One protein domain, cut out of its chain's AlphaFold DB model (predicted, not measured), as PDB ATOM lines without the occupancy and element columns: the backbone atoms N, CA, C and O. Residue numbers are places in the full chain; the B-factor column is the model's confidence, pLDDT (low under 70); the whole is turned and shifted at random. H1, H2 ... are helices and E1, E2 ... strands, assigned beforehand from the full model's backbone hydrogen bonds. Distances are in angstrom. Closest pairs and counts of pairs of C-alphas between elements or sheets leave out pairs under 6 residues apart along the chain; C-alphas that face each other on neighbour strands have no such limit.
ATOM      1  N   ARG A   7      20.069   0.119   1.716       84.88
ATOM      2  CA  ARG A   7      20.430  -1.297   1.814       84.88
ATOM      3  C   ARG A   7      19.557  -2.107   0.873       84.88
ATOM      4  O   ARG A   7      18.329  -2.030   0.931       84.88
ATOM      5  N   VAL A   8      20.193  -2.884   0.008       86.12
ATOM      6  CA  VAL A   8      19.535  -3.740  -0.975       86.12
ATOM      7  C   VAL A   8      19.687  -5.180  -0.524       86.12
ATOM      8  O   VAL A   8      20.784  -5.736  -0.522       86.12
ATOM      9  N   VAL A   9      18.570  -5.786  -0.139       82.62
ATOM     10  CA  VAL A   9      18.512  -7.190   0.248       82.62
ATOM     11  C   VAL A   9      18.298  -8.037  -0.997       82.62
ATOM     12  O   VAL A   9      17.309  -7.872  -1.724       82.62
ATOM     13  N   ILE A  10      19.225  -8.958  -1.226       84.56
ATOM     14  CA  ILE A  10      19.237  -9.846  -2.385       84.56
ATOM     15  C   ILE A  10      19.391 -11.301  -1.947       84.56
ATOM     16  O   ILE A  10      19.792 -11.605  -0.824       84.56
ATOM     17  N   SER A  11      19.072 -12.215  -2.856       79.44
ATOM     18  CA  SER A  11      19.334 -13.638  -2.675       79.44
ATOM     19  C   SER A  11      20.075 -14.163  -3.894       79.44
ATOM     20  O   SER A  11      19.482 -14.386  -4.950       79.44
ATOM     21  N   SER A  12      21.382 -14.356  -3.746       73.00
ATOM     22  CA  SER A  12      22.259 -14.911  -4.779       73.00
ATOM     23  C   SER A  12      21.839 -16.316  -5.235       73.00
ATOM     24  O   SER A  12      21.902 -16.623  -6.431       73.00
ATOM     25  N   VAL A  13      21.326 -17.152  -4.326       75.69
ATOM     26  CA  VAL A  13      20.901 -18.533  -4.638       75.69
ATOM     27  C   VAL A  13      19.436 -18.664  -5.072       75.69
ATOM     28  O   VAL A  13      18.923 -19.778  -5.162       75.69
ATOM     29  N   THR A  14      18.741 -17.561  -5.369       74.06
ATOM     30  CA  THR A  14      17.352 -17.646  -5.842       74.06
ATOM     31  C   THR A  14      17.254 -18.415  -7.175       74.06
ATOM     32  O   THR A  14      17.994 -18.106  -8.119       74.06
ATOM     33  N   PRO A  15      16.346 -19.405  -7.305       72.56
ATOM     34  CA  PRO A  15      16.122 -20.110  -8.567       72.56
ATOM     35  C   PRO A  15      15.332 -19.269  -9.584       72.56
ATOM     36  O   PRO A  15      15.261 -19.626 -10.757       72.56
ATOM     37  N   SER A  16      14.748 -18.138  -9.169       80.31
ATOM     38  CA  SER A  16      13.993 -17.258 -10.064       80.31
ATOM     39  C   SER A  16      14.926 -16.381 -10.905       80.31
ATOM     40  O   SER A  16      15.602 -15.482 -10.396       80.31
ATOM     41  N   LEU A  17      14.922 -16.602 -12.222       80.81
ATOM     42  CA  LEU A  17      15.637 -15.752 -13.180       80.81
ATOM     43  C   LEU A  17      15.104 -14.315 -13.191       80.81
ATOM     44  O   LEU A  17      15.879 -13.377 -13.371       80.81
ATOM     45  N   GLU A  18      13.802 -14.127 -12.975       82.25
ATOM     46  CA  GLU A  18      13.196 -12.797 -12.891       82.25
ATOM     47  C   GLU A  18      13.750 -12.009 -11.704       82.25
ATOM     48  O   GLU A  18      14.157 -10.860 -11.865       82.25
ATOM     49  N   ALA A  19      13.852 -12.647 -10.535       79.50
ATOM     50  CA  ALA A  19      14.433 -12.032  -9.346       79.50
ATOM     51  C   ALA A  19      15.900 -11.622  -9.570       79.50
ATOM     52  O   ALA A  19      16.307 -10.532  -9.165       79.50
ATOM     53  N   LYS A  20      16.689 -12.450 -10.271       83.31
ATOM     54  CA  LYS A  20      18.080 -12.120 -10.633       83.31
ATOM     55  C   LYS A  20      18.163 -10.928 -11.583       83.31
ATOM     56  O   LYS A  20      18.928 -10.005 -11.318       83.31
ATOM     57  N   LYS A  21      17.348 -10.909 -12.644       86.69
ATOM     58  CA  LYS A  21      17.306  -9.795 -13.608       86.69
ATOM     59  C   LYS A  21      16.909  -8.482 -12.940       86.69
ATOM     60  O   LYS A  21      17.570  -7.471 -13.152       86.69
ATOM     61  N   LYS A  22      15.872  -8.502 -12.097       86.25
ATOM     62  CA  LYS A  22      15.442  -7.324 -11.333       86.25
ATOM     63  C   LYS A  22      16.510  -6.849 -10.360       86.25
ATOM     64  O   LYS A  22      16.726  -5.651 -10.238       86.25
ATOM     65  N   THR A  23      17.199  -7.783  -9.704       86.62
ATOM     66  CA  THR A  23      18.300  -7.466  -8.790       86.62
ATOM     67  C   THR A  23      19.431  -6.774  -9.533       86.62
ATOM     68  O   THR A  23      19.848  -5.692  -9.139       86.62
ATOM     69  N   GLN A  24      19.878  -7.353 -10.646       89.00
ATOM     70  CA  GLN A  24      20.927  -6.763 -11.469       89.00
ATOM     71  C   GLN A  24      20.524  -5.379 -11.988       89.00
ATOM     72  O   GLN A  24      21.301  -4.438 -11.871       89.00
ATOM     73  N   TRP A  25      19.303  -5.233 -12.506       90.56
ATOM     74  CA  TRP A  25      18.802  -3.950 -12.996       90.56
ATOM     75  C   TRP A  25      18.751  -2.888 -11.893       90.56
ATOM     76  O   TRP A  25      19.228  -1.776 -12.096       90.56
ATOM     77  N   ALA A  26      18.250  -3.233 -10.707       88.12
ATOM     78  CA  ALA A  26      18.222  -2.327  -9.565       88.12
ATOM     79  C   ALA A  26      19.620  -1.844  -9.158       88.12
ATOM     80  O   ALA A  26      19.810  -0.655  -8.915       88.12
ATOM     81  N   LEU A  27      20.597  -2.754  -9.111       88.12
ATOM     82  CA  LEU A  27      21.988  -2.412  -8.807       88.12
ATOM     83  C   LEU A  27      22.574  -1.481  -9.873       88.12
ATOM     84  O   LEU A  27      23.202  -0.490  -9.524       88.12
ATOM     85  N   MET A  28      22.304  -1.747 -11.155       90.88
ATOM     86  CA  MET A  28      22.737  -0.879 -12.257       90.88
ATOM     87  C   MET A  28      22.119   0.520 -12.179       90.88
ATOM     88  O   MET A  28      22.796   1.503 -12.463       90.88
ATOM     89  N   VAL A  29      20.844   0.629 -11.796       90.25
ATOM     90  CA  VAL A  29      20.176   1.929 -11.626       90.25
ATOM     91  C   VAL A  29      20.786   2.704 -10.463       90.25
ATOM     92  O   VAL A  29      21.043   3.895 -10.602       90.25
ATOM     93  N   LEU A  30      21.034   2.044  -9.329       87.62
ATOM     94  CA  LEU A  30      21.653   2.683  -8.167       87.62
ATOM     95  C   LEU A  30      23.089   3.136  -8.457       87.62
ATOM     96  O   LEU A  30      23.470   4.238  -8.065       87.62
ATOM     97  N   ASP A  31      23.847   2.310  -9.180       88.00
ATOM     98  CA  ASP A  31      25.198   2.619  -9.652       88.00
ATOM     99  C   ASP A  31      25.192   3.828 -10.602       88.00
ATOM    100  O   ASP A  31      25.881   4.819 -10.361       88.00
ATOM    101  N   GLY A  32      24.306   3.820 -11.606       90.69
ATOM    102  CA  GLY A  32      24.134   4.937 -12.537       90.69
ATOM    103  C   GLY A  32      23.628   6.227 -11.880       90.69
ATOM    104  O   GLY A  32      23.934   7.319 -12.354       90.69
ATOM    105  N   ALA A  33      22.888   6.122 -10.774       87.81
ATOM    106  CA  ALA A  33      22.424   7.262  -9.985       87.81
ATOM    107  C   ALA A  33      23.467   7.771  -8.969       87.81
ATOM    108  O   ALA A  33      23.205   8.757  -8.280       87.81
ATOM    109  N   SER A  34      24.633   7.120  -8.862       86.50
ATOM    110  CA  SER A  34      25.676   7.429  -7.874       86.50
ATOM    111  C   SER A  34      25.147   7.468  -6.429       86.50
ATOM    112  O   SER A  34      25.591   8.252  -5.589       86.50
ATOM    113  N   VAL A  35      24.151   6.626  -6.133       85.88
ATOM    114  CA  VAL A  35      23.558   6.523  -4.796       85.88
ATOM    115  C   VAL A  35      24.408   5.561  -3.967       85.88
ATOM    116  O   VAL A  35      24.644   4.443  -4.414       85.88
ATOM    117  N   PRO A  36      24.854   5.928  -2.754       85.06
ATOM    118  CA  PRO A  36      25.554   4.994  -1.884       85.06
ATOM    119  C   PRO A  36      24.584   3.914  -1.392       85.06
ATOM    120  O   PRO A  36      23.617   4.202  -0.675       85.06
ATOM    121  N   TYR A  37      24.851   2.662  -1.769       87.00
ATOM    122  CA  TYR A  37      24.065   1.516  -1.337       87.00
ATOM    123  C   TYR A  37      24.925   0.363  -0.822       87.00
ATOM    124  O   TYR A  37      26.083   0.200  -1.199       87.00
ATOM    125  N   GLU A  38      24.335  -0.464   0.036       86.88
ATOM    126  CA  GLU A  38      24.958  -1.656   0.600       86.88
ATOM    127  C   GLU A  38      24.187  -2.908   0.182       86.88
ATOM    128  O   GLU A  38      22.964  -2.972   0.306       86.88
ATOM    129  N   ILE A  39      24.905  -3.923  -0.297       85.50
ATOM    130  CA  ILE A  39      24.312  -5.200  -0.698       85.50
ATOM    131  C   ILE A  39      24.316  -6.159   0.494       85.50
ATOM    132  O   ILE A  39      25.370  -6.549   1.018       85.50
ATOM    133  N   VAL A  40      23.122  -6.588   0.891       82.19
ATOM    134  CA  VAL A  40      22.901  -7.591   1.933       82.19
ATOM    135  C   VAL A  40      22.425  -8.870   1.260       82.19
ATOM    136  O   VAL A  40      21.275  -8.981   0.840       82.19
ATOM    137  N   ASP A  41      23.325  -9.838   1.128       79.81
ATOM    138  CA  ASP A  41      22.981 -11.145   0.584       79.81
ATOM    139  C   ASP A  41      22.478 -12.073   1.693       79.81
ATOM    140  O   ASP A  41      23.161 -12.291   2.694       79.81
ATOM    141  N   LEU A  42      21.277 -12.625   1.508       73.62
ATOM    142  CA  LEU A  42      20.654 -13.512   2.492       73.62
ATOM    143  C   LEU A  42      21.293 -14.908   2.549       73.62
ATOM    144  O   LEU A  42      21.051 -15.669   3.491       73.62
ATOM    145  N   CYS A  43      22.035 -15.291   1.514       73.25
ATOM    146  CA  CYS A  43      22.660 -16.603   1.423       73.25
ATOM    147  C   CYS A  43      24.031 -16.610   2.093       73.25
ATOM    148  O   CYS A  43      24.489 -17.676   2.514       73.25
ATOM    149  N   ASP A  44      24.629 -15.433   2.274       75.56
ATOM    150  CA  ASP A  44      25.876 -15.276   2.996       75.56
ATOM    151  C   ASP A  44      25.696 -15.621   4.492       75.56
ATOM    152  O   ASP A  44      24.946 -14.959   5.221       75.56
ATOM    153  N   PRO A  45      26.347 -16.688   4.994       65.94
ATOM    154  CA  PRO A  45      26.235 -17.091   6.392       65.94
ATOM    155  C   PRO A  45      26.786 -16.039   7.362       65.94
ATOM    156  O   PRO A  45      26.317 -15.979   8.498       65.94
ATOM    157  N   SER A  46      27.706 -15.184   6.917       68.00
ATOM    158  CA  SER A  46      28.350 -14.153   7.739       68.00
ATOM    159  C   SER A  46      27.412 -12.980   8.024       68.00
ATOM    160  O   SER A  46      27.536 -12.331   9.059       68.00
ATOM    161  N   LYS A  47      26.435 -12.730   7.139       65.38
ATOM    162  CA  LYS A  47      25.433 -11.654   7.272       65.38
ATOM    163  C   LYS A  47      24.093 -12.125   7.851       65.38
ATOM    164  O   LYS A  47      23.184 -11.332   8.080       65.38
ATOM    165  N   ARG A  48      23.967 -13.426   8.142       55.81
ATOM    166  CA  ARG A  48      22.732 -14.060   8.636       55.81
ATOM    167  C   ARG A  48      22.337 -13.622  10.055       55.81
ATOM    168  O   ARG A  48      21.170 -13.756  10.422       55.81
ATOM    169  N   ALA A  49      23.303 -13.129  10.834       55.47
ATOM    170  CA  ALA A  49      23.130 -12.646  12.205       55.47
ATOM    171  C   ALA A  49      22.994 -11.118  12.308       55.47
ATOM    172  O   ALA A  49      22.806 -10.603  13.408       55.47
ATOM    173  N   SER A  50      23.085 -10.390  11.191       63.03
ATOM    174  CA  SER A  50      22.949  -8.935  11.195       63.03
ATOM    175  C   SER A  50      21.555  -8.534  11.677       63.03
ATOM    176  O   SER A  50      20.557  -9.149  11.289       63.03
ATOM    177  N   THR A  51      21.473  -7.478  12.488       62.47
ATOM    178  CA  THR A  51      20.210  -6.893  12.966       62.47
ATOM    179  C   THR A  51      19.248  -6.635  11.802       62.47
ATOM    180  O   THR A  51      18.050  -6.888  11.908       62.47
ATOM    181  N   GLU A  52      19.772  -6.251  10.638       61.03
ATOM    182  CA  GLU A  52      18.985  -6.054   9.417       61.03
ATOM    183  C   GLU A  52      18.315  -7.324   8.894       61.03
ATOM    184  O   GLU A  52      17.211  -7.252   8.367       61.03
ATOM    185  N   MET A  53      18.943  -8.489   9.052       63.62
ATOM    186  CA  MET A  53      18.377  -9.777   8.649       63.62
ATOM    187  C   MET A  53      17.196 -10.160   9.549       63.62
ATOM    188  O   MET A  53      16.212 -10.742   9.084       63.62
ATOM    189  N   GLN A  54      17.279  -9.819  10.837       65.00
ATOM    190  CA  GLN A  54      16.173  -9.986  11.779       65.00
ATOM    191  C   GLN A  54      15.041  -8.997  11.485       65.00
ATOM    192  O   GLN A  54      13.894  -9.424  11.371       65.00
ATOM    193  N   MET A  55      15.354  -7.719  11.243       64.56
ATOM    194  CA  MET A  55      14.365  -6.717  10.821       64.56
ATOM    195  C   MET A  55      13.711  -7.081   9.483       64.56
ATOM    196  O   MET A  55      12.507  -6.887   9.310       64.56
ATOM    197  N   TRP A  56      14.479  -7.643   8.546       65.62
ATOM    198  CA  TRP A  56      13.971  -8.180   7.288       65.62
ATOM    199  C   TRP A  56      13.007  -9.333   7.544       65.62
ATOM    200  O   TRP A  56      11.888  -9.299   7.050       65.62
ATOM    201  N   LYS A  57      13.377 -10.325   8.361       65.25
ATOM    202  CA  LYS A  57      12.469 -11.430   8.711       65.25
ATOM    203  C   LYS A  57      11.176 -10.926   9.352       65.25
ATOM    204  O   LYS A  57      10.102 -11.399   8.987       65.25
ATOM    205  N   GLU A  58      11.258  -9.960  10.260       64.12
ATOM    206  CA  GLU A  58      10.097  -9.426  10.974       64.12
ATOM    207  C   GLU A  58       9.164  -8.627  10.044       64.12
ATOM    208  O   GLU A  58       7.954  -8.848  10.040       64.12
ATOM    209  N   LYS A  59       9.717  -7.773   9.168       61.94
ATOM    210  CA  LYS A  59       8.934  -6.935   8.237       61.94
ATOM    211  C   LYS A  59       8.509  -7.658   6.951       61.94
ATOM    212  O   LYS A  59       7.452  -7.356   6.402       61.94
ATOM    213  N   CYS A  60       9.283  -8.628   6.463       57.84
ATOM    214  CA  CYS A  60       8.997  -9.383   5.232       57.84
ATOM    215  C   CYS A  60       8.217 -10.673   5.439       57.84
ATOM    216  O   CYS A  60       7.736 -11.233   4.451       57.84
ATOM    217  N   SER A  61       7.980 -11.083   6.689       51.38
ATOM    218  CA  SER A  61       6.938 -12.070   7.017       51.38
ATOM    219  C   SER A  61       5.563 -11.688   6.440       51.38
ATOM    220  O   SER A  61       4.703 -12.548   6.289       51.38
ATOM    221  N   LEU A  62       5.365 -10.423   6.047       48.41
ATOM    222  CA  LEU A  62       4.139  -9.918   5.431       48.41
ATOM    223  C   LEU A  62       4.025 -10.172   3.912       48.41
ATOM    224  O   LEU A  62       2.904 -10.211   3.410       48.41
ATOM    225  N   LYS A  63       5.130 -10.355   3.162       53.09
ATOM    226  CA  LYS A  63       5.110 -10.684   1.715       53.09
ATOM    227  C   LYS A  63       6.345 -11.505   1.304       53.09
ATOM    228  O   LYS A  63       7.332 -10.937   0.826       53.09
ATOM    229  N   PRO A  64       6.309 -12.840   1.448       50.94
ATOM    230  CA  PRO A  64       7.395 -13.697   0.995       50.94
ATOM    231  C   PRO A  64       7.456 -13.708  -0.542       50.94
ATOM    232  O   PRO A  64       6.447 -13.923  -1.208       50.94
ATOM    233  N   GLY A  65       8.644 -13.496  -1.120       55.62
ATOM    234  CA  GLY A  65       8.929 -13.994  -2.473       55.62
ATOM    235  C   GLY A  65       9.345 -13.000  -3.560       55.62
ATOM    236  O   GLY A  65       9.475 -13.428  -4.703       55.62
ATOM    237  N   LYS A  66       9.591 -11.715  -3.269       67.94
ATOM    238  CA  LYS A  66      10.098 -10.771  -4.288       67.94
ATOM    239  C   LYS A  66      11.433 -10.154  -3.874       67.94
ATOM    240  O   LYS A  66      11.528  -9.556  -2.805       67.94
ATOM    241  N   TYR A  67      12.446 -10.351  -4.719       75.19
ATOM    242  CA  TYR A  67      13.776  -9.736  -4.657       75.19
ATOM    243  C   TYR A  67      13.994  -8.919  -5.934       75.19
ATOM    244  O   TYR A  67      13.520  -9.351  -6.992       75.19
ATOM    245  N   PRO A  68      14.755  -7.813  -5.884       84.00
ATOM    246  CA  PRO A  68      15.450  -7.227  -4.733       84.00
ATOM    247  C   PRO A  68      14.505  -6.432  -3.823       84.00
ATOM    248  O   PRO A  68      13.429  -6.001  -4.244       84.00
ATOM    249  N   GLN A  69      14.916  -6.225  -2.575       84.19
ATOM    250  CA  GLN A  69      14.181  -5.399  -1.618       84.19
ATOM    251  C   GLN A  69      15.041  -4.265  -1.089       84.19
ATOM    252  O   GLN A  69      16.233  -4.448  -0.860       84.19
ATOM    253  N   PHE A  70      14.427  -3.111  -0.860       85.31
ATOM    254  CA  PHE A  70      15.126  -1.886  -0.503       85.31
ATOM    255  C   PHE A  70      14.746  -1.435   0.898       85.31
ATOM    256  O   PHE A  70      13.568  -1.363   1.262       85.31
ATOM    257  N   PHE A  71      15.767  -1.083   1.663       80.94
ATOM    258  CA  PHE A  71      15.658  -0.541   3.003       80.94
ATOM    259  C   PHE A  71      16.513   0.716   3.102       80.94
ATOM    260  O   PHE A  71      17.536   0.838   2.440       80.94
ATOM    261  N   SER A  72      16.115   1.659   3.939       84.44
ATOM    262  CA  SER A  72      16.929   2.824   4.270       84.44
ATOM    263  C   SER A  72      16.686   3.171   5.724       84.44
ATOM    264  O   SER A  72      15.535   3.315   6.125       84.44
ATOM    265  N   ASP A  73      17.751   3.221   6.524       78.94
ATOM    266  CA  ASP A  73      17.693   3.597   7.946       78.94
ATOM    267  C   ASP A  73      16.582   2.868   8.743       78.94
ATOM    268  O   ASP A  73      15.765   3.458   9.441       78.94
ATOM    269  N   GLY A  74      16.461   1.547   8.551       72.81
ATOM    270  CA  GLY A  74      15.427   0.725   9.200       72.81
ATOM    271  C   GLY A  74      14.009   0.869   8.622       72.81
ATOM    272  O   GLY A  74      13.104   0.126   9.018       72.81
ATOM    273  N   THR A  75      13.805   1.754   7.648       79.69
ATOM    274  CA  THR A  75      12.553   1.928   6.900       79.69
ATOM    275  C   THR A  75      12.539   1.038   5.663       79.69
ATOM    276  O   THR A  75      13.514   0.964   4.920       79.69
ATOM    277  N   TYR A  76      11.423   0.344   5.433       80.88
ATOM    278  CA  TYR A  76      11.222  -0.455   4.227       80.88
ATOM    279  C   TYR A  76      10.749   0.448   3.085       80.88
ATOM    280  O   TYR A  76       9.699   1.075   3.205       80.88
ATOM    281  N   LEU A  77      11.516   0.515   1.994       80.50
ATOM    282  CA  LEU A  77      11.199   1.348   0.830       80.50
ATOM    283  C   LEU A  77      10.358   0.599  -0.211       80.50
ATOM    284  O   LEU A  77       9.592   1.220  -0.943       80.50
ATOM    285  N   GLY A  78      10.482  -0.730  -0.279       78.56
ATOM    286  CA  GLY A  78       9.704  -1.557  -1.198       78.56
ATOM    287  C   GLY A  78      10.481  -2.727  -1.795       78.56
ATOM    288  O   GLY A  78      11.609  -3.030  -1.404       78.56
ATOM    289  N   TYR A  79       9.855  -3.395  -2.762       79.75
ATOM    290  CA  TYR A  79      10.452  -4.442  -3.591       79.75
ATOM    291  C   TYR A  79      10.245  -4.102  -5.071       79.75
ATOM    292  O   TYR A  79       9.309  -3.374  -5.408       79.75
ATOM    293  N   CYS A  80      11.082  -4.661  -5.948       66.44
ATOM    294  CA  CYS A  80      10.896  -4.601  -7.403       66.44
ATOM    295  C   CYS A  80      10.322  -5.919  -7.949       66.44
ATOM    296  O   CYS A  80      10.718  -7.012  -7.486       66.44
TER     297      CYS A  80
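Overview. This is residues 7 to 80 of the 80 residues of the protein "SH3-binding, glutamic acid-rich protein" of Trichuris suis (pig whipworm) (UniProt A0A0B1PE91). A small twisted sheet of four strands is the middle layer between two helices, the longer H1 running along the strands over one face and the shorter H2 crossing them over the other. Strands E1 and E2 lie side by side and parallel, joined through H1, while a tight hairpin, E3 and E4, completes the sheet on the other side of E1. The printed part has 74 residues, with two named helices and four named strands in the order E1 H1 E2 H2 E3 E4; the sheet is mixed, in the order E2 E1 E3 E4, and the class is mixed, helices and strands. The whole is compact and rounded, with a radius of gyration of the C-alphas of 11.7 A and spans of 30 by 28 by 24 A.

Arrangement. E1, residues 7 to 10, is an inner strand. H1, residues 17 to 32, is on the sheet at a height of 9.8 A, over E1, and runs along the strands, at 15 degrees to E1 on the local plane; the closest C-alphas of the two are those of Ile 10 and Thr 23, 6.9 A apart. E2, residues 37 to 41, is an edge strand parallel to E1, with N 8 and O 38 within hydrogen-bond range at 2.8 A. E1, H1 and E2 form a strand-helix-strand unit, two parallel neighbour strands with a helix between them in the chain, and its crossover is right-handed. H2, residues 51 to 60, is on the opposite face from H1 at a height of 9.0 A, over E1 and, only just, E3, residues 69 to 72, with 3 of its C-alphas falling on E3; it runs across the strands, at 67 degrees to E1 on the local plane. H1 and H2 are apart. E3 is antiparallel to E1, with N 7 and O 71 at 2.7 A. E3 and E4, residues 75 to 79, form a hairpin, with N 75 and O 72 at 2.8 A. In H1 and H2 every O i to N i+4 pair is within hydrogen-bond range.

Along the chain. E1 begins at C-alpha 7, (20.430, -1.297, 1.814), and is 9.6 A long. H1 is 22.4 A long and begins at C-alpha 17, (15.637, -15.752, -13.180). E2 measures 12.9 A, H2 13.8 A and E3 10.5 A. E4, 12.5 A long, ends at C-alpha 79, (10.452, -4.442, -3.591).

Size, cuts and confidence. The C-alphas of Gly 32 and Ser 61, the two farthest apart, are 31.1 A apart. The printed part has no cut and no long link. The mean pLDDT of the printed part is 75.9; residues 45 to 66 and residue 80 are under 70.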